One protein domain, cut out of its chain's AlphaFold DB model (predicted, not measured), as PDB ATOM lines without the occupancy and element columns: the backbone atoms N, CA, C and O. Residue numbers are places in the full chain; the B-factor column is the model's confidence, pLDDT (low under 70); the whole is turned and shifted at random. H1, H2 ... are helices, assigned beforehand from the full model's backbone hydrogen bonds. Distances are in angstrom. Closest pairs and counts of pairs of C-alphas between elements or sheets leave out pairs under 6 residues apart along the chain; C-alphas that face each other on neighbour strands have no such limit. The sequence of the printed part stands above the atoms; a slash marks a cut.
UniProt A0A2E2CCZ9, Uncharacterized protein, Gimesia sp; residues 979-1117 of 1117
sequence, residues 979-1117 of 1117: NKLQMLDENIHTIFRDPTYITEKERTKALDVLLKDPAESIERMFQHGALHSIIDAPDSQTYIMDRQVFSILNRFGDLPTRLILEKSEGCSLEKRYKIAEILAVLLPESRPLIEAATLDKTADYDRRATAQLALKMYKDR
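Overview. This is residues 979 to 1117 of the 1117 residues of an uncharacterized protein of Gimesia sp (UniProt A0A2E2CCZ9). A row of helical parts makes a somewhat elongated body: at one end H9 packs on H7 and H8, with H6 on the inward side of this cluster, and at the other end H1 and H2 form a helical hairpin. H3, H4 and H5 lie between the two ends, loosely joined to their surroundings. The printed part has 139 residues with nine named helices, H1 to H9 in chain order, and no named strand; the class is all helix. The whole is compact, with a radius of gyration of the C-alphas of 15.2 A, and spans 42 by 28 by 25 A, only just elongated.

Along the chain. The longest helix, H9, holds residues 1101 to 1115 and measures 21.7 A, ending at C-alpha 1115 at (-21.021, -25.646, 26.940). H8 is residues 1087 to 1095, H7 residues 1069 to 1082, 19.7 A long, and H6 residues 1055 to 1062. H5 is residues 1043 to 1050, H4 residues 1026 to 1032 and H3 residues 1014 to 1023. H2 is residues 1000 to 1010, 15.1 A, and H1 residues 979 to 991, 17.9 A, beginning at C-alpha 979 at (-24.849, -69.900, 27.995).

Arrangement. H9 touches H7 at a steep tilt of 45 degrees, the closest C-alphas being those of Ala 1076 and Ala 1110, 4.4 A apart. H8 and H9 form a hairpin, closest at the C-alphas of Thr 1094 and Arg 1104, 4.6 A. H6, the hub, touches H9, which meets it with residues 1103 to 1107 alone; the C-alphas of Leu 1061 and Arg 1103 are 5.9 A apart. H6 and H7 form a hairpin at a shallow tilt of 18 degrees, and H6 only just touches H8, with 3 pairs of C-alphas within 8 A. H6 also touches H3, closest at the C-alphas of Ile 1018 and Pro 1056, 6.8 A. H3 and H4 only just touch, with 3 pairs within 8 A, and only at the corner. H5 is close but not clearly touching H7, at the C-alphas of Phe 1046 and Leu 1082, 5.6 A. H1 and H2 form a hairpin, closest at the C-alphas of Asn 987 and Ala 1006, 4.9 A. H1 and H3 only just touch, about perpendicular at 83 degrees. Every O i to N i+4 pair is within hydrogen-bond range in H1 to H7 and H9; in H8, 4 of 5 are.

Size, cuts and confidence. The C-alphas farthest apart, those of Tyr 997 and Lys 1097, are 46.6 A apart. The printed part has no cut, and no link is long. Its mean pLDDT is 70.1; 59 residues are under 70, among them residues 1022 to 1047.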
ATOM      1  N   ASN A 979     -25.283 -70.089  29.373       58.38
ATOM      2  CA  ASN A 979     -24.849 -69.900  27.995       58.38
ATOM      3  C   ASN A 979     -25.295 -68.533  27.475       58.38
ATOM      4  O   ASN A 979     -24.493 -67.838  26.867       58.38
ATOM      5  N   LYS A 980     -26.530 -68.096  27.751       68.19
ATOM      6  CA  LYS A 980     -26.994 -66.742  27.396       68.19
ATOM      7  C   LYS A 980     -26.181 -65.653  28.101       68.19
ATOM      8  O   LYS A 980     -25.793 -64.695  27.444       68.19
ATOM      9  N   LEU A 981     -25.904 -65.790  29.402       63.66
ATOM     10  CA  LEU A 981     -25.101 -64.830  30.165       63.66
ATOM     11  C   LEU A 981     -23.626 -64.878  29.783       63.66
ATOM     12  O   LEU A 981     -23.031 -63.824  29.634       63.66
ATOM     13  N   GLN A 982     -23.050 -66.059  29.564       68.81
ATOM     14  CA  GLN A 982     -21.689 -66.194  29.056       68.81
ATOM     15  C   GLN A 982     -21.586 -65.595  27.655       68.81
ATOM     16  O   GLN A 982     -20.642 -64.869  27.387       68.81
ATOM     17  N   MET A 983     -22.574 -65.806  26.782       72.94
ATOM     18  CA  MET A 983     -22.625 -65.138  25.482       72.94
ATOM     19  C   MET A 983     -22.787 -63.622  25.629       72.94
ATOM     20  O   MET A 983     -22.147 -62.882  24.891       72.94
ATOM     21  N   LEU A 984     -23.617 -63.133  26.554       77.12
ATOM     22  CA  LEU A 984     -23.727 -61.703  26.866       77.12
ATOM     23  C   LEU A 984     -22.379 -61.154  27.336       77.12
ATOM     24  O   LEU A 984     -21.897 -60.195  26.751       77.12
ATOM     25  N   ASP A 985     -21.733 -61.795  28.304       78.31
ATOM     26  CA  ASP A 985     -20.443 -61.392  28.860       78.31
ATOM     27  C   ASP A 985     -19.324 -61.476  27.808       78.31
ATOM     28  O   ASP A 985     -18.511 -60.562  27.715       78.31
ATOM     29  N   GLU A 986     -19.313 -62.501  26.951       78.56
ATOM     30  CA  GLU A 986     -18.387 -62.647  25.821       78.56
ATOM     31  C   GLU A 986     -18.598 -61.548  24.779       78.56
ATOM     32  O   GLU A 986     -17.620 -60.980  24.292       78.56
ATOM     33  N   ASN A 987     -19.845 -61.204  24.446       83.69
ATOM     34  CA  ASN A 987     -20.142 -60.122  23.508       83.69
ATOM     35  C   ASN A 987     -19.855 -58.745  24.130       83.69
ATOM     36  O   ASN A 987     -19.293 -57.899  23.440       83.69
ATOM     37  N   ILE A 988     -20.149 -58.530  25.420       80.81
ATOM     38  CA  ILE A 988     -19.787 -57.325  26.191       80.81
ATOM     39  C   ILE A 988     -18.264 -57.178  26.218       80.81
ATOM     40  O   ILE A 988     -17.728 -56.126  25.879       80.81
ATOM     41  N   HIS A 989     -17.548 -58.247  26.570       77.06
ATOM     42  CA  HIS A 989     -16.092 -58.267  26.529       77.06
ATOM     43  C   HIS A 989     -15.592 -57.998  25.122       77.06
ATOM     44  O   HIS A 989     -14.653 -57.235  24.990       77.06
ATOM     45  N   THR A 990     -16.223 -58.561  24.088       76.94
ATOM     46  CA  THR A 990     -15.854 -58.339  22.687       76.94
ATOM     47  C   THR A 990     -16.032 -56.877  22.281       76.94
ATOM     48  O   THR A 990     -15.107 -56.319  21.714       76.94
ATOM     49  N   ILE A 991     -17.141 -56.199  22.600       76.06
ATOM     50  CA  ILE A 991     -17.301 -54.784  22.205       76.06
ATOM     51  C   ILE A 991     -16.313 -53.847  22.916       76.06
ATOM     52  O   ILE A 991     -15.875 -52.875  22.310       76.06
ATOM     53  N   PHE A 992     -15.909 -54.168  24.149       70.88
ATOM     54  CA  PHE A 992     -14.894 -53.423  24.906       70.88
ATOM     55  C   PHE A 992     -13.480 -54.011  24.765       70.88
ATOM     56  O   PHE A 992     -12.549 -53.554  25.428       70.88
ATOM     57  N   ARG A 993     -13.297 -55.032  23.915       64.69
ATOM     58  CA  ARG A 993     -11.993 -55.650  23.668       64.69
ATOM     59  C   ARG A 993     -11.189 -54.744  22.764       64.69
ATOM     60  O   ARG A 993     -11.710 -54.224  21.780       64.69
ATOM     61  N   ASP A 994      -9.910 -54.634  23.079       55.66
ATOM     62  CA  ASP A 994      -8.924 -53.896  22.298       55.66
ATOM     63  C   ASP A 994      -9.067 -54.204  20.779       55.66
ATOM     64  O   ASP A 994      -9.074 -55.387  20.395       55.66
ATOM     65  N   PRO A 995      -9.216 -53.167  19.921       53.75
ATOM     66  CA  PRO A 995      -9.407 -53.306  18.474       53.75
ATOM     67  C   PRO A 995      -8.312 -54.110  17.767       53.75
ATOM     68  O   PRO A 995      -8.524 -54.608  16.666       53.75
ATOM     69  N   THR A 996      -7.132 -54.261  18.370       45.94
ATOM     70  CA  THR A 996      -6.028 -55.038  17.792       45.94
ATOM     71  C   THR A 996      -6.268 -56.552  17.820       45.94
ATOM     72  O   THR A 996      -5.627 -57.285  17.066       45.94
ATOM     73  N   TYR A 997      -7.202 -57.034  18.651       48.44
ATOM     74  CA  TYR A 997      -7.514 -58.464  18.805       48.44
ATOM     75  C   TYR A 997      -8.862 -58.876  18.218       48.44
ATOM     76  O   TYR A 997      -9.190 -60.063  18.263       48.44
ATOM     77  N   ILE A 998      -9.640 -57.924  17.703       62.41
ATOM     78  CA  ILE A 998     -10.939 -58.186  17.087       62.41
ATOM     79  C   ILE A 998     -11.093 -57.351  15.827       62.41
ATOM     80  O   ILE A 998     -10.712 -56.189  15.765       62.41
ATOM     81  N   THR A 999     -11.690 -57.929  14.802       73.12
ATOM     82  CA  THR A 999     -12.046 -57.172  13.606       73.12
ATOM     83  C   THR A 999     -13.256 -56.277  13.880       73.12
ATOM     84  O   THR A 999     -14.144 -56.631  14.656       73.12
ATOM     85  N   GLU A1000     -13.369 -55.156  13.163       74.38
ATOM     86  CA  GLU A1000     -14.563 -54.294  13.223       74.38
ATOM     87  C   GLU A1000     -15.848 -55.077  12.902       74.38
ATOM     88  O   GLU A1000     -16.917 -54.817  13.448       74.38
ATOM     89  N   LYS A1001     -15.735 -56.119  12.067       79.06
ATOM     90  CA  LYS A1001     -16.824 -57.046  11.748       79.06
ATOM     91  C   LYS A1001     -17.252 -57.888  12.956       79.06
ATOM     92  O   LYS A1001     -18.446 -58.096  13.149       79.06
ATOM     93  N   GLU A1002     -16.308 -58.380  13.756       74.31
ATOM     94  CA  GLU A1002     -16.598 -59.119  14.994       74.31
ATOM     95  C   GLU A1002     -17.183 -58.201  16.064       74.31
ATOM     96  O   GLU A1002     -18.165 -58.573  16.702       74.31
ATOM     97  N   ARG A1003     -16.649 -56.980  16.193       80.06
ATOM     98  CA  ARG A1003     -17.187 -55.943  17.080       80.06
ATOM     99  C   ARG A1003     -18.621 -55.570  16.708       80.06
ATOM    100  O   ARG A1003     -19.487 -55.558  17.575       80.06
ATOM    101  N   THR A1004     -18.884 -55.343  15.421       83.25
ATOM    102  CA  THR A1004     -20.229 -55.047  14.900       83.25
ATOM    103  C   THR A1004     -21.175 -56.212  15.161       83.25
ATOM    104  O   THR A1004     -22.274 -56.008  15.653       83.25
ATOM    105  N   LYS A1005     -20.733 -57.454  14.928       86.62
ATOM    106  CA  LYS A1005     -21.549 -58.645  15.191       86.62
ATOM    107  C   LYS A1005     -21.871 -58.814  16.679       86.62
ATOM    108  O   LYS A1005     -22.991 -59.192  17.009       86.62
ATOM    109  N   ALA A1006     -20.909 -58.553  17.564       85.56
ATOM    110  CA  ALA A1006     -21.134 -58.585  19.005       85.56
ATOM    111  C   ALA A1006     -22.106 -57.479  19.436       85.56
ATOM    112  O   ALA A1006     -23.051 -57.740  20.177       85.56
ATOM    113  N   LEU A1007     -21.936 -56.269  18.898       85.62
ATOM    114  CA  LEU A1007     -22.845 -55.152  19.124       85.62
ATOM    115  C   LEU A1007     -24.271 -55.467  18.638       85.62
ATOM    116  O   LEU A1007     -25.216 -55.275  19.393       85.62
ATOM    117  N   ASP A1008     -24.433 -56.040  17.444       89.25
ATOM    118  CA  ASP A1008     -25.730 -56.463  16.896       89.25
ATOM    119  C   ASP A1008     -26.426 -57.514  17.775       89.25
ATOM    120  O   ASP A1008     -27.653 -57.604  17.787       89.25
ATOM    121  N   VAL A1009     -25.665 -58.342  18.498       86.75
ATOM    122  CA  VAL A1009     -26.220 -59.300  19.466       86.75
ATOM    123  C   VAL A1009     -26.708 -58.578  20.719       86.75
ATOM    124  O   VAL A1009     -27.823 -58.848  21.161       86.75
ATOM    125  N   LEU A1010     -25.919 -57.648  21.260       86.12
ATOM    126  CA  LEU A1010     -26.262 -56.895  22.472       86.12
ATOM    127  C   LEU A1010     -27.434 -55.927  22.252       86.12
ATOM    128  O   LEU A1010     -28.284 -55.762  23.123       86.12
ATOM    129  N   LEU A1011     -27.541 -55.334  21.062       86.94
ATOM    130  CA  LEU A1011     -28.634 -54.421  20.713       86.94
ATOM    131  C   LEU A1011     -29.997 -55.117  20.549       86.94
ATOM    132  O   LEU A1011     -31.010 -54.431  20.431       86.94
ATOM    133  N   LYS A1012     -30.062 -56.458  20.573       87.44
ATOM    134  CA  LYS A1012     -31.340 -57.199  20.569       87.44
ATOM    135  C   LYS A1012     -32.095 -57.091  21.890       87.44
ATOM    136  O   LYS A1012     -33.322 -57.118  21.870       87.44
ATOM    137  N   ASP A1013     -31.374 -56.973  23.006       84.50
ATOM    138  CA  ASP A1013     -31.939 -56.689  24.328       84.50
ATOM    139  C   ASP A1013     -31.069 -55.630  25.034       84.50
ATOM    140  O   ASP A1013     -30.192 -55.952  25.847       84.50
ATOM    141  N   PRO A1014     -31.244 -54.345  24.671       82.31
ATOM    142  CA  PRO A1014     -30.384 -53.271  25.154       82.31
ATOM    143  C   PRO A1014     -30.539 -53.035  26.660       82.31
ATOM    144  O   PRO A1014     -29.584 -52.608  27.304       82.31
ATOM    145  N   ALA A1015     -31.706 -53.338  27.238       77.88
ATOM    146  CA  ALA A1015     -31.943 -53.178  28.667       77.88
ATOM    147  C   ALA A1015     -31.204 -54.227  29.492       77.88
ATOM    148  O   ALA A1015     -30.462 -53.859  30.399       77.88
ATOM    149  N   GLU A1016     -31.331 -55.505  29.127       82.12
ATOM    150  CA  GLU A1016     -30.602 -56.588  29.792       82.12
ATOM    151  C   GLU A1016     -29.083 -56.429  29.614       82.12
ATOM    152  O   GLU A1016     -28.321 -56.622  30.562       82.12
ATOM    153  N   SER A1017     -28.636 -56.006  28.426       84.06
ATOM    154  CA  SER A1017     -27.213 -55.805  28.126       84.06
ATOM    155  C   SER A1017     -26.595 -54.670  28.940       84.06
ATOM    156  O   SER A1017     -25.530 -54.851  29.528       84.06
ATOM    157  N   ILE A1018     -27.252 -53.507  29.009       79.56
ATOM    158  CA  ILE A1018     -26.753 -52.375  29.797       79.56
ATOM    159  C   ILE A1018     -26.816 -52.697  31.290       79.56
ATOM    160  O   ILE A1018     -25.829 -52.493  31.990       79.56
ATOM    161  N   GLU A1019     -27.912 -53.271  31.787       74.69
ATOM    162  CA  GLU A1019     -28.014 -53.679  33.191       74.69
ATOM    163  C   GLU A1019     -26.888 -54.658  33.575       74.69
ATOM    164  O   GLU A1019     -26.239 -54.480  34.611       74.69
ATOM    165  N   ARG A1020     -26.561 -55.619  32.698       75.31
ATOM    166  CA  ARG A1020     -25.430 -56.538  32.884       75.31
ATOM    167  C   ARG A1020     -24.082 -55.809  32.922       75.31
ATOM    168  O   ARG A1020     -23.290 -56.092  33.818       75.31
ATOM    169  N   MET A1021     -23.839 -54.838  32.034       75.38
ATOM    170  CA  MET A1021     -22.614 -54.012  32.034       75.38
ATOM    171  C   MET A1021     -22.437 -53.188  33.324       75.38
ATOM    172  O   MET A1021     -21.304 -52.929  33.734       75.38
ATOM    173  N   PHE A1022     -23.540 -52.782  33.964       68.06
ATOM    174  CA  PHE A1022     -23.546 -52.074  35.251       68.06
ATOM    175  C   PHE A1022     -23.355 -52.996  36.465       68.06
ATOM    176  O   PHE A1022     -22.902 -52.526  37.506       68.06
ATOM    177  N   GLN A1023     -23.723 -54.276  36.360       64.44
ATOM    178  CA  GLN A1023     -23.582 -55.267  37.436       64.44
ATOM    179  C   GLN A1023     -22.217 -55.971  37.414       64.44
ATOM    180  O   GLN A1023     -21.647 -56.246  38.466       64.44
ATOM    181  N   HIS A1024     -21.690 -56.259  36.222       58.28
ATOM    182  CA  HIS A1024     -20.416 -56.940  36.010       58.28
ATOM    183  C   HIS A1024     -19.752 -56.405  34.734       58.28
ATOM    184  O   HIS A1024     -20.070 -56.838  33.629       58.28
ATOM    185  N   GLY A1025     -18.815 -55.461  34.862       58.72
ATOM    186  CA  GLY A1025     -18.067 -54.983  33.698       58.72
ATOM    187  C   GLY A1025     -17.369 -53.638  33.865       58.72
ATOM    188  O   GLY A1025     -17.327 -53.057  34.948       58.72
ATOM    189  N   ALA A1026     -16.835 -53.143  32.746       56.56
ATOM    190  CA  ALA A1026     -16.066 -51.904  32.661       56.56
ATOM    191  C   ALA A1026     -16.872 -50.653  33.071       56.56
ATOM    192  O   ALA A1026     -16.304 -49.744  33.670       56.56
ATOM    193  N   LEU A1027     -18.194 -50.615  32.826       61.34
ATOM    194  CA  LEU A1027     -19.041 -49.469  33.200       61.34
ATOM    195  C   LEU A1027     -19.186 -49.288  34.714       61.34
ATOM    196  O   LEU A1027     -19.174 -48.157  35.195       61.34
ATOM    197  N   HIS A1028     -19.307 -50.385  35.465       62.16
ATOM    198  CA  HIS A1028     -19.372 -50.344  36.927       62.16
ATOM    199  C   HIS A1028     -18.114 -49.687  37.516       62.16
ATOM    200  O   HIS A1028     -18.203 -48.749  38.306       62.16
ATOM    201  N   SER A1029     -16.936 -50.110  37.048       58.41
ATOM    202  CA  SER A1029     -15.648 -49.554  37.477       58.41
ATOM    203  C   SER A1029     -15.482 -48.072  37.120       58.41
ATOM    204  O   SER A1029     -14.911 -47.327  37.911       58.41
ATOM    205  N   ILE A1030     -16.021 -47.630  35.978       57.56
ATOM    206  CA  ILE A1030     -16.002 -46.221  35.542       57.56
ATOM    207  C   ILE A1030     -16.791 -45.315  36.497       57.56
ATOM    208  O   ILE A1030     -16.371 -44.192  36.767       57.56
ATOM    209  N   ILE A1031     -17.926 -45.791  37.014       57.94
ATOM    210  CA  ILE A1031     -18.851 -44.985  37.828       57.94
ATOM    211  C   ILE A1031     -18.495 -45.041  39.324       57.94
ATOM    212  O   ILE A1031     -18.641 -44.036  40.025       57.94
ATOM    213  N   ASP A1032     -18.003 -46.183  39.816       54.06
ATOM    214  CA  ASP A1032     -17.711 -46.389  41.242       54.06
ATOM    215  C   ASP A1032     -16.243 -46.143  41.632       54.06
ATOM    216  O   ASP A1032     -15.992 -45.738  42.768       54.06
ATOM    217  N   ALA A1033     -15.288 -46.286  40.704       51.94
ATOM    218  CA  ALA A1033     -13.866 -45.960  40.904       51.94
ATOM    219  C   ALA A1033     -13.311 -44.977  39.837       51.94
ATOM    220  O   ALA A1033     -12.316 -45.266  39.158       51.94
ATOM    221  N   PRO A1034     -13.917 -43.783  39.697       45.09
ATOM    222  CA  PRO A1034     -13.579 -42.798  38.664       45.09
ATOM    223  C   PRO A1034     -12.173 -42.175  38.789       45.09
ATOM    224  O   PRO A1034     -11.753 -41.434  37.912       45.09
ATOM    225  N   ASP A1035     -11.402 -42.467  39.840       43.69
ATOM    226  CA  ASP A1035     -10.008 -42.002  39.946       43.69
ATOM    227  C   ASP A1035      -9.035 -42.813  39.067       43.69
ATOM    228  O   ASP A1035      -7.878 -42.430  38.890       43.69
ATOM    229  N   SER A1036      -9.502 -43.915  38.462       41.19
ATOM    230  CA  SER A1036      -8.744 -44.618  37.428       41.19
ATOM    231  C   SER A1036      -8.804 -43.837  36.106       41.19
ATOM    232  O   SER A1036      -9.754 -43.927  35.329       41.19
ATOM    233  N   GLN A1037      -7.752 -43.057  35.831       43.53
ATOM    234  CA  GLN A1037      -7.579 -42.300  34.578       43.53
ATOM    235  C   GLN A1037      -7.749 -43.159  33.308       43.53
ATOM    236  O   GLN A1037      -8.018 -42.624  32.236       43.53
ATOM    237  N   THR A1038      -7.633 -44.484  33.434       44.66
ATOM    238  CA  THR A1038      -7.697 -45.480  32.360       44.66
ATOM    239  C   THR A1038      -8.978 -45.431  31.523       44.66
ATOM    240  O   THR A1038      -8.928 -45.817  30.362       44.66
ATOM    241  N   TYR A1039     -10.112 -44.963  32.062       49.06
ATOM    242  CA  TYR A1039     -11.404 -45.116  31.375       49.06
ATOM    243  C   TYR A1039     -12.177 -43.824  31.086       49.06
ATOM    244  O   TYR A1039     -13.069 -43.831  30.241       49.06
ATOM    245  N   ILE A1040     -11.837 -42.699  31.725       44.88
ATOM    246  CA  ILE A1040     -12.569 -41.426  31.550       44.88
ATOM    247  C   ILE A1040     -12.375 -40.824  30.138       44.88
ATOM    248  O   ILE A1040     -13.106 -39.924  29.732       44.88
ATOM    249  N   MET A1041     -11.429 -41.348  29.353       49.03
ATOM    250  CA  MET A1041     -10.993 -40.767  28.076       49.03
ATOM    251  C   MET A1041     -11.235 -41.654  26.845       49.03
ATOM    252  O   MET A1041     -10.908 -41.235  25.732       49.03
ATOM    253  N   ASP A1042     -11.808 -42.854  26.990       57.25
ATOM    254  CA  ASP A1042     -11.915 -43.772  25.854       57.25
ATOM    255  C   ASP A1042     -13.146 -43.463  24.980       57.25
ATOM    256  O   ASP A1042     -14.268 -43.914  25.228       57.25
ATOM    257  N   ARG A1043     -12.935 -42.662  23.924       56.66
ATOM    258  CA  ARG A1043     -13.966 -42.301  22.932       56.66
ATOM    259  C   ARG A1043     -14.683 -43.527  22.358       56.66
ATOM    260  O   ARG A1043     -15.843 -43.403  21.967       56.66
ATOM    261  N   GLN A1044     -14.032 -44.695  22.312       60.12
ATOM    262  CA  GLN A1044     -14.668 -45.922  21.834       60.12
ATOM    263  C   GLN A1044     -15.776 -46.393  22.776       60.12
ATOM    264  O   GLN A1044     -16.880 -46.659  22.299       60.12
ATOM    265  N   VAL A1045     -15.532 -46.411  24.092       66.81
ATOM    266  CA  VAL A1045     -16.519 -46.809  25.113       66.81
ATOM    267  C   VAL A1045     -17.776 -45.949  25.005       66.81
ATOM    268  O   VAL A1045     -18.891 -46.469  24.969       66.81
ATOM    269  N   PHE A1046     -17.601 -44.637  24.864       68.56
ATOM    270  CA  PHE A1046     -18.712 -43.694  24.749       68.56
ATOM    271  C   PHE A1046     -19.441 -43.796  23.403       68.56
ATOM    272  O   PHE A1046     -20.668 -43.802  23.373       68.56
ATOM    273  N   SER A1047     -18.716 -43.995  22.296       68.00
ATOM    274  CA  SER A1047     -19.341 -44.241  20.987       68.00
ATOM    275  C   SER A1047     -20.185 -45.520  20.959       68.00
ATOM    276  O   SER A1047     -21.206 -45.569  20.278       68.00
ATOM    277  N   ILE A1048     -19.772 -46.547  21.710       73.44
ATOM    278  CA  ILE A1048     -20.491 -47.814  21.839       73.44
ATOM    279  C   ILE A1048     -21.736 -47.622  22.703       73.44
ATOM    280  O   ILE A1048     -22.804 -48.089  22.321       73.44
ATOM    281  N   LEU A1049     -21.634 -46.893  23.820       74.75
ATOM    282  CA  LEU A1049     -22.782 -46.591  24.680       74.75
ATOM    283  C   LEU A1049     -23.879 -45.817  23.943       74.75
ATOM    284  O   LEU A1049     -25.050 -46.155  24.093       74.75
ATOM    285  N   ASN A1050     -23.516 -44.874  23.072       73.94
ATOM    286  CA  ASN A1050     -24.488 -44.114  22.275       73.94
ATOM    287  C   ASN A1050     -25.324 -45.011  21.344       73.94
ATOM    288  O   ASN A1050     -26.475 -44.705  21.043       73.94
ATOM    289  N   ARG A1051     -24.804 -46.183  20.941       79.81
ATOM    290  CA  ARG A1051     -25.558 -47.157  20.127       79.81
ATOM    291  C   ARG A1051     -26.739 -47.779  20.875       79.81
ATOM    292  O   ARG A1051     -27.646 -48.284  20.221       79.81
ATOM    293  N   PHE A1052     -26.757 -47.713  22.208       80.69
ATOM    294  CA  PHE A1052     -27.867 -48.169  23.055       80.69
ATOM    295  C   PHE A1052     -28.924 -47.072  23.307       80.69
ATOM    296  O   PHE A1052     -29.861 -47.286  24.081       80.69
ATOM    297  N   GLY A1053     -28.808 -45.912  22.648       78.94
ATOM    298  CA  GLY A1053     -29.744 -44.795  22.773       78.94
ATOM    299  C   GLY A1053     -29.666 -44.103  24.136       78.94
ATOM    300  O   GLY A1053     -28.604 -44.020  24.742       78.94
ATOM    301  N   ASP A1054     -30.804 -43.620  24.642       81.81
ATOM    302  CA  ASP A1054     -30.866 -42.836  25.888       81.81
ATOM    303  C   ASP A1054     -30.796 -43.676  27.177       81.81
ATOM    304  O   ASP A1054     -30.721 -43.133  28.285       81.81
ATOM    305  N   LEU A1055     -30.854 -45.005  27.061       79.25
ATOM    306  CA  LEU A1055     -30.949 -45.903  28.209       79.25
ATOM    307  C   LEU A1055     -29.732 -45.831  29.154       79.25
ATOM    308  O   LEU A1055     -29.948 -45.723  30.364       79.25
ATOM    309  N   PRO A1056     -28.472 -45.822  28.668       78.88
ATOM    310  CA  PRO A1056     -27.308 -45.646  29.533       78.88
ATOM    311  C   PRO A1056     -27.331 -44.293  30.248       78.88
ATOM    312  O   PRO A1056     -27.117 -44.236  31.454       78.88
ATOM    313  N   THR A1057     -27.663 -43.214  29.536       82.19
ATOM    314  CA  THR A1057     -27.778 -41.848  30.074       82.19
ATOM    315  C   THR A1057     -28.751 -41.785  31.237       82.19
ATOM    316  O   THR A1057     -28.446 -41.220  32.287       82.19
ATOM    317  N   ARG A1058     -29.925 -42.397  31.058       83.62
ATOM    318  CA  ARG A1058     -30.960 -42.458  32.080       83.62
ATOM    319  C   ARG A1058     -30.459 -43.193  33.324       83.62
ATOM    320  O   ARG A1058     -30.598 -42.664  34.420       83.62
ATOM    321  N   LEU A1059     -29.825 -44.353  33.162       78.00
ATOM    322  CA  LEU A1059     -29.297 -45.141  34.282       78.00
ATOM    323  C   LEU A1059     -28.132 -44.438  35.005       78.00
ATOM    324  O   LEU A1059     -28.061 -44.481  36.231       78.00
ATOM    325  N   ILE A1060     -27.251 -43.738  34.279       79.12
ATOM    326  CA  ILE A1060     -26.178 -42.917  34.871       79.12
ATOM    327  C   ILE A1060     -26.771 -41.761  35.694       79.12
ATOM    328  O   ILE A1060     -26.312 -41.494  36.805       79.12
ATOM    329  N   LEU A1061     -27.815 -41.095  35.186       80.75
ATOM    330  CA  LEU A1061     -28.539 -40.055  35.922       80.75
ATOM    331  C   LEU A1061     -29.223 -40.621  37.175       80.75
ATOM    332  O   LEU A1061     -29.087 -40.040  38.250       80.75
ATOM    333  N   GLU A1062     -29.903 -41.766  37.074       81.44
ATOM    334  CA  GLU A1062     -30.518 -42.458  38.220       81.44
ATOM    335  C   GLU A1062     -29.476 -42.797  39.307       81.44
ATOM    336  O   GLU A1062     -29.744 -42.635  40.494       81.44
ATOM    337  N   LYS A1063     -28.244 -43.159  38.924       73.50
ATOM    338  CA  LYS A1063     -27.137 -43.436  39.859       73.50
ATOM    339  C   LYS A1063     -26.583 -42.213  40.590       73.50
ATOM    340  O   LYS A1063     -25.858 -42.392  41.561       73.50
ATOM    341  N   SER A1064     -26.888 -40.994  40.146       68.50
ATOM    342  CA  SER A1064     -26.443 -39.773  40.834       68.50
ATOM    343  C   SER A1064     -27.280 -39.422  42.069       68.50
ATOM    344  O   SER A1064     -26.876 -38.564  42.853       68.50
ATOM    345  N   GLU A1065     -28.417 -40.092  42.265       75.94
ATOM    346  CA  GLU A1065     -29.302 -39.875  43.410       75.94
ATOM    347  C   GLU A1065     -28.676 -40.352  44.718       75.94
ATOM    348  O   GLU A1065     -28.138 -41.458  44.793       75.94
ATOM    349  N   GLY A1066     -28.735 -39.513  45.757       54.06
ATOM    350  CA  GLY A1066     -28.200 -39.838  47.082       54.06
ATOM    351  C   GLY A1066     -26.675 -39.995  47.130       54.06
ATOM    352  O   GLY A1066     -26.137 -40.467  48.131       54.06
ATOM    353  N   CYS A1067     -25.965 -39.619  46.062       54.75
ATOM    354  CA  CYS A1067     -24.512 -39.700  45.981       54.75
ATOM    355  C   CYS A1067     -23.825 -38.453  46.558       54.75
ATOM    356  O   CYS A1067     -24.334 -37.332  46.501       54.75
ATOM    357  N   SER A1068     -22.590 -38.627  47.046       53.91
ATOM    358  CA  SER A1068     -21.774 -37.506  47.524       53.91
ATOM    359  C   SER A1068     -21.571 -36.450  46.428       53.91
ATOM    360  O   SER A1068     -21.559 -36.754  45.235       53.91
ATOM    361  N   LEU A1069     -21.374 -35.188  46.821       53.31
ATOM    362  CA  LEU A1069     -21.113 -34.087  45.882       53.31
ATOM    363  C   LEU A1069     -19.920 -34.378  44.949       53.31
ATOM    364  O   LEU A1069     -19.956 -34.038  43.771       53.31
ATOM    365  N   GLU A1070     -18.889 -35.049  45.462       52.41
ATOM    366  CA  GLU A1070     -17.746 -35.498  44.665       52.41
ATOM    367  C   GLU A1070     -18.146 -36.529  43.608       52.41
ATOM    368  O   GLU A1070     -17.773 -36.392  42.444       52.41
ATOM    369  N   LYS A1071     -18.941 -37.531  43.986       59.84
ATOM    370  CA  LYS A1071     -19.407 -38.555  43.051       59.84
ATOM    371  C   LYS A1071     -20.352 -37.965  41.999       59.84
ATOM    372  O   LYS A1071     -20.229 -38.298  40.827       59.84
ATOM    373  N   ARG A1072     -21.198 -37.001  42.379       66.75
ATOM    374  CA  ARG A1072     -22.030 -36.220  41.446       66.75
ATOM    375  C   ARG A1072     -21.201 -35.426  40.442       66.75
ATOM    376  O   ARG A1072     -21.519 -35.440  39.260       66.75
ATOM    377  N   TYR A1073     -20.117 -34.785  40.878       66.38
ATOM    378  CA  TYR A1073     -19.211 -34.061  39.980       66.38
ATOM    379  C   TYR A1073     -18.579 -34.994  38.935       66.38
ATOM    380  O   TYR A1073     -18.597 -34.687  37.749       66.38
ATOM    381  N   LYS A1074     -18.110 -36.173  39.355       65.62
ATOM    382  CA  LYS A1074     -17.514 -37.172  38.451       65.62
ATOM    383  C   LYS A1074     -18.548 -37.776  37.487       65.62
ATOM    384  O   LYS A1074     -18.272 -37.939  36.303       65.62
ATOM    385  N   ILE A1075     -19.771 -38.031  37.958       72.50
ATOM    386  CA  ILE A1075     -20.893 -38.443  37.097       72.50
ATOM    387  C   ILE A1075     -21.251 -37.333  36.095       72.50
ATOM    388  O   ILE A1075     -21.512 -37.623  34.929       72.50
ATOM    389  N   ALA A1076     -21.226 -36.065  36.511       74.81
ATOM    390  CA  ALA A1076     -21.463 -34.933  35.620       74.81
ATOM    391  C   ALA A1076     -20.372 -34.796  34.544       74.81
ATOM    392  O   ALA A1076     -20.707 -34.515  33.397       74.81
ATOM    393  N   GLU A1077     -19.099 -35.055  34.868       69.31
ATOM    394  CA  GLU A1077     -18.004 -35.093  33.887       69.31
ATOM    395  C   GLU A1077     -18.216 -36.192  32.843       69.31
ATOM    396  O   GLU A1077     -18.099 -35.929  31.645       69.31
ATOM    397  N   ILE A1078     -18.581 -37.397  33.296       72.75
ATOM    398  CA  ILE A1078     -18.946 -38.532  32.441       72.75
ATOM    399  C   ILE A1078     -20.076 -38.100  31.499       72.75
ATOM    400  O   ILE A1078     -19.886 -38.126  30.287       72.75
ATOM    401  N   LEU A1079     -21.194 -37.591  32.029       75.88
ATOM    402  CA  LEU A1079     -22.352 -37.124  31.249       75.88
ATOM    403  C   LEU A1079     -22.020 -35.978  30.276       75.88
ATOM    404  O   LEU A1079     -22.567 -35.940  29.175       75.88
ATOM    405  N   ALA A1080     -21.111 -35.069  30.647       73.56
ATOM    406  CA  ALA A1080     -20.666 -33.958  29.805       73.56
ATOM    407  C   ALA A1080     -19.766 -34.404  28.641       73.56
ATOM    408  O   ALA A1080     -19.706 -33.729  27.616       73.56
ATOM    409  N   VAL A1081     -19.024 -35.512  28.783       67.31
ATOM    410  CA  VAL A1081     -18.282 -36.132  27.666       67.31
ATOM    411  C   VAL A1081     -19.211 -36.968  26.795       67.31
ATOM    412  O   VAL A1081     -19.053 -37.003  25.578       67.31
ATOM    413  N   LEU A1082     -20.150 -37.672  27.422       61.72
ATOM    414  CA  LEU A1082     -20.712 -38.862  26.816       61.72
ATOM    415  C   LEU A1082     -21.700 -38.603  25.691       61.72
ATOM    416  O   LEU A1082     -21.719 -39.376  24.740       61.72
ATOM    417  N   LEU A1083     -22.554 -37.587  25.764       56.22
ATOM    418  CA  LEU A1083     -23.786 -37.662  24.973       56.22
ATOM    419  C   LEU A1083     -24.238 -36.322  24.391       56.22
ATOM    420  O   LEU A1083     -25.256 -35.772  24.819       56.22
ATOM    421  N   PRO A1084     -23.581 -35.841  23.322       58.72
ATOM    422  CA  PRO A1084     -24.200 -34.882  22.412       58.72
ATOM    423  C   PRO A1084     -25.578 -35.362  21.899       58.72
ATOM    424  O   PRO A1084     -26.455 -34.536  21.657       58.72
ATOM    425  N   GLU A1085     -25.792 -36.683  21.784       62.19
ATOM    426  CA  GLU A1085     -27.023 -37.307  21.261       62.19
ATOM    427  C   GLU A1085     -28.169 -37.415  22.293       62.19
ATOM    428  O   GLU A1085     -29.324 -37.230  21.922       62.19
ATOM    429  N   SER A1086     -27.878 -37.595  23.591       68.38
ATOM    430  CA  SER A1086     -28.891 -37.631  24.676       68.38
ATOM    431  C   SER A1086     -29.035 -36.310  25.434       68.38
ATOM    432  O   SER A1086     -29.641 -36.255  26.508       68.38
ATOM    433  N   ARG A1087     -28.505 -35.215  24.882       77.12
ATOM    434  CA  ARG A1087     -28.670 -33.861  25.421       77.12
ATOM    435  C   ARG A1087     -30.128 -33.516  25.779       77.12
ATOM    436  O   ARG A1087     -30.318 -32.970  26.866       77.12
ATOM    437  N   PRO A1088     -31.154 -33.866  24.973       82.50
ATOM    438  CA  PRO A1088     -32.548 -33.605  25.336       82.50
ATOM    439  C   PRO A1088     -32.970 -34.280  26.648       82.50
ATOM    440  O   PRO A1088     -33.738 -33.704  27.413       82.50
ATOM    441  N   LEU A1089     -32.446 -35.476  26.938       82.38
ATOM    442  CA  LEU A1089     -32.743 -36.211  28.167       82.38
ATOM    443  C   LEU A1089     -32.069 -35.566  29.386       82.38
ATOM    444  O   LEU A1089     -32.686 -35.444  30.442       82.38
ATOM    445  N   ILE A1090     -30.823 -35.105  29.236       82.19
ATOM    446  CA  ILE A1090     -30.103 -34.386  30.297       82.19
ATOM    447  C   ILE A1090     -30.782 -33.030  30.563       82.19
ATOM    448  O   ILE A1090     -31.014 -32.674  31.716       82.19
ATOM    449  N   GLU A1091     -31.179 -32.304  29.513       85.50
ATOM    450  CA  GLU A1091     -31.962 -31.064  29.610       85.50
ATOM    451  C   GLU A1091     -33.313 -31.298  30.297       85.50
ATOM    452  O   GLU A1091     -33.649 -30.571  31.235       85.50
ATOM    453  N   ALA A1092     -34.046 -32.350  29.928       85.25
ATOM    454  CA  ALA A1092     -35.289 -32.726  30.597       85.25
ATOM    455  C   ALA A1092     -35.065 -33.053  32.084       85.25
ATOM    456  O   ALA A1092     -35.813 -32.573  32.938       85.25
ATOM    457  N   ALA A1093     -33.994 -33.783  32.413       84.31
ATOM    458  CA  ALA A1093     -33.640 -34.113  33.790       84.31
ATOM    459  C   ALA A1093     -33.310 -32.874  34.636       84.31
ATOM    460  O   ALA A1093     -33.537 -32.900  35.839       84.31
ATOM    461  N   THR A1094     -32.846 -31.763  34.049       81.50
ATOM    462  CA  THR A1094     -32.661 -30.504  34.804       81.50
ATOM    463  C   THR A1094     -33.970 -29.835  35.222       81.50
ATOM    464  O   THR A1094     -33.990 -29.069  36.191       81.50
ATOM    465  N   LEU A1095     -35.049 -30.112  34.485       82.69
ATOM    466  CA  LEU A1095     -36.369 -29.502  34.638       82.69
ATOM    467  C   LEU A1095     -37.358 -30.413  35.383       82.69
ATOM    468  O   LEU A1095     -38.419 -29.942  35.800       82.69
ATOM    469  N   ASP A1096     -37.012 -31.686  35.585       81.62
ATOM    470  CA  ASP A1096     -37.856 -32.679  36.246       81.62
ATOM    471  C   ASP A1096     -37.955 -32.434  37.758       81.62
ATOM    472  O   ASP A1096     -37.191 -32.958  38.566       81.62
ATOM    473  N   LYS A1097     -38.950 -31.637  38.157       73.12
ATOM    474  CA  LYS A1097     -39.233 -31.320  39.565       73.12
ATOM    475  C   LYS A1097     -39.660 -32.531  40.407       73.12
ATOM    476  O   LYS A1097     -39.735 -32.378  41.623       73.12
ATOM    477  N   THR A1098     -39.966 -33.674  39.788       71.75
ATOM    478  CA  THR A1098     -40.352 -34.912  40.484       71.75
ATOM    479  C   THR A1098     -39.165 -35.832  40.772       71.75
ATOM    480  O   THR A1098     -39.278 -36.699  41.635       71.75
ATOM    481  N   ALA A1099     -38.024 -35.611  40.111       70.56
ATOM    482  CA  ALA A1099     -36.773 -36.309  40.377       70.56
ATOM    483  C   ALA A1099     -36.055 -35.785  41.632       70.56
ATOM    484  O   ALA A1099     -36.242 -34.634  42.058       70.56
ATOM    485  N   ASP A1100     -35.174 -36.624  42.187       76.25
ATOM    486  CA  ASP A1100     -34.318 -36.249  43.306       76.25
ATOM    487  C   ASP A1100     -33.494 -34.986  42.977       76.25
ATOM    488  O   ASP A1100     -33.109 -34.723  41.827       76.25
ATOM    489  N   TYR A1101     -33.257 -34.156  43.993       73.81
ATOM    490  CA  TYR A1101     -32.486 -32.922  43.848       73.81
ATOM    491  C   TYR A1101     -31.084 -33.185  43.285       73.81
ATOM    492  O   TYR A1101     -30.600 -32.419  42.451       73.81
ATOM    493  N   ASP A1102     -30.462 -34.289  43.689       70.06
ATOM    494  CA  ASP A1102     -29.118 -34.668  43.279       70.06
ATOM    495  C   ASP A1102     -29.031 -34.997  41.794       70.06
ATOM    496  O   ASP A1102     -28.090 -34.559  41.125       70.06
ATOM    497  N   ARG A1103     -30.048 -35.670  41.251       76.94
ATOM    498  CA  ARG A1103     -30.156 -35.956  39.817       76.94
ATOM    499  C   ARG A1103     -30.261 -34.675  39.000       76.94
ATOM    500  O   ARG A1103     -29.531 -34.496  38.024       76.94
ATOM    501  N   ARG A1104     -31.122 -33.751  39.434       80.31
ATOM    502  CA  ARG A1104     -31.290 -32.441  38.786       80.31
ATOM    503  C   ARG A1104     -30.010 -31.614  38.819       80.31
ATOM    504  O   ARG A1104     -29.606 -31.074  37.790       80.31
ATOM    505  N   ALA A1105     -29.368 -31.522  39.981       71.88
ATOM    506  CA  ALA A1105     -28.136 -30.758  40.161       71.88
ATOM    507  C   ALA A1105     -26.982 -31.335  39.322       71.88
ATOM    508  O   ALA A1105     -26.234 -30.585  38.697       71.88
ATOM    509  N   THR A1106     -26.881 -32.663  39.246       77.50
ATOM    510  CA  THR A1106     -25.880 -33.363  38.426       77.50
ATOM    511  C   THR A1106     -26.101 -33.112  36.934       77.50
ATOM    512  O   THR A1106     -25.157 -32.782  36.218       77.50
ATOM    513  N   ALA A1107     -27.351 -33.177  36.462       81.00
ATOM    514  CA  ALA A1107     -27.696 -32.868  35.074       81.00
ATOM    515  C   ALA A1107     -27.410 -31.396  34.709       81.00
ATOM    516  O   ALA A1107     -26.879 -31.109  33.636       81.00
ATOM    517  N   GLN A1108     -27.699 -30.454  35.617       78.81
ATOM    518  CA  GLN A1108     -27.388 -29.031  35.431       78.81
ATOM    519  C   GLN A1108     -25.878 -28.784  35.347       78.81
ATOM    520  O   GLN A1108     -25.423 -28.020  34.494       78.81
ATOM    521  N   LEU A1109     -25.101 -29.458  36.200       73.88
ATOM    522  CA  LEU A1109     -23.644 -29.388  36.194       73.88
ATOM    523  C   LEU A1109     -23.055 -29.955  34.894       73.88
ATOM    524  O   LEU A1109     -22.200 -29.311  34.290       73.88
ATOM    525  N   ALA A1110     -23.562 -31.097  34.419       77.62
ATOM    526  CA  ALA A1110     -23.123 -31.719  33.171       77.62
ATOM    527  C   ALA A1110     -23.359 -30.811  31.947       77.62
ATOM    528  O   ALA A1110     -22.462 -30.629  31.124       77.62
ATOM    529  N   LEU A1111     -24.534 -30.176  31.843       76.19
ATOM    530  CA  LEU A1111     -24.836 -29.239  30.748       76.19
ATOM    531  C   LEU A1111     -23.973 -27.981  30.779       76.19
ATOM    532  O   LEU A1111     -23.685 -27.407  29.728       76.19
ATOM    533  N   LYS A1112     -23.594 -27.534  31.976       69.00
ATOM    534  CA  LYS A1112     -22.698 -26.396  32.150       69.00
ATOM    535  C   LYS A1112     -21.286 -26.752  31.679       69.00
ATOM    536  O   LYS A1112     -20.757 -26.059  30.823       69.00
ATOM    537  N   MET A1113     -20.750 -27.890  32.127       68.00
ATOM    538  CA  MET A1113     -19.446 -28.420  31.699       68.00
ATOM    539  C   MET A1113     -19.351 -28.672  30.187       68.00
ATOM    540  O   MET A1113     -18.283 -28.512  29.608       68.00
ATOM    541  N   TYR A1114     -20.450 -29.080  29.543       68.38
ATOM    542  CA  TYR A1114     -20.488 -29.311  28.097       68.38
ATOM    543  C   TYR A1114     -20.376 -28.020  27.271       68.38
ATOM    544  O   TYR A1114     -19.743 -28.034  26.225       68.38
ATOM    545  N   LYS A1115     -20.990 -26.909  27.707       61.78
ATOM    546  CA  LYS A1115     -21.021 -25.646  26.940       61.78
ATOM    547  C   LYS A1115     -19.674 -24.919  26.867       61.78
ATOM    548  O   LYS A1115     -19.505 -24.102  25.967       61.78
ATOM    549  N   ASP A1116     -18.772 -25.206  27.800       48.94
ATOM    550  CA  ASP A1116     -17.450 -24.577  27.904       48.94
ATOM    551  C   ASP A1116     -16.340 -25.393  27.197       48.94
ATOM    552  O   ASP A1116     -15.182 -24.975  27.181       48.94
ATOM    553  N   ARG A1117     -16.691 -26.553  26.619       50.28
ATOM    554  CA  ARG A1117     -15.852 -27.358  25.714       50.28
ATOM    555  C   ARG A1117     -16.142 -27.005  24.262       50.28
ATOM    556  O   ARG A1117     -15.182 -27.068  23.463       50.28
TER     557      ARG A1117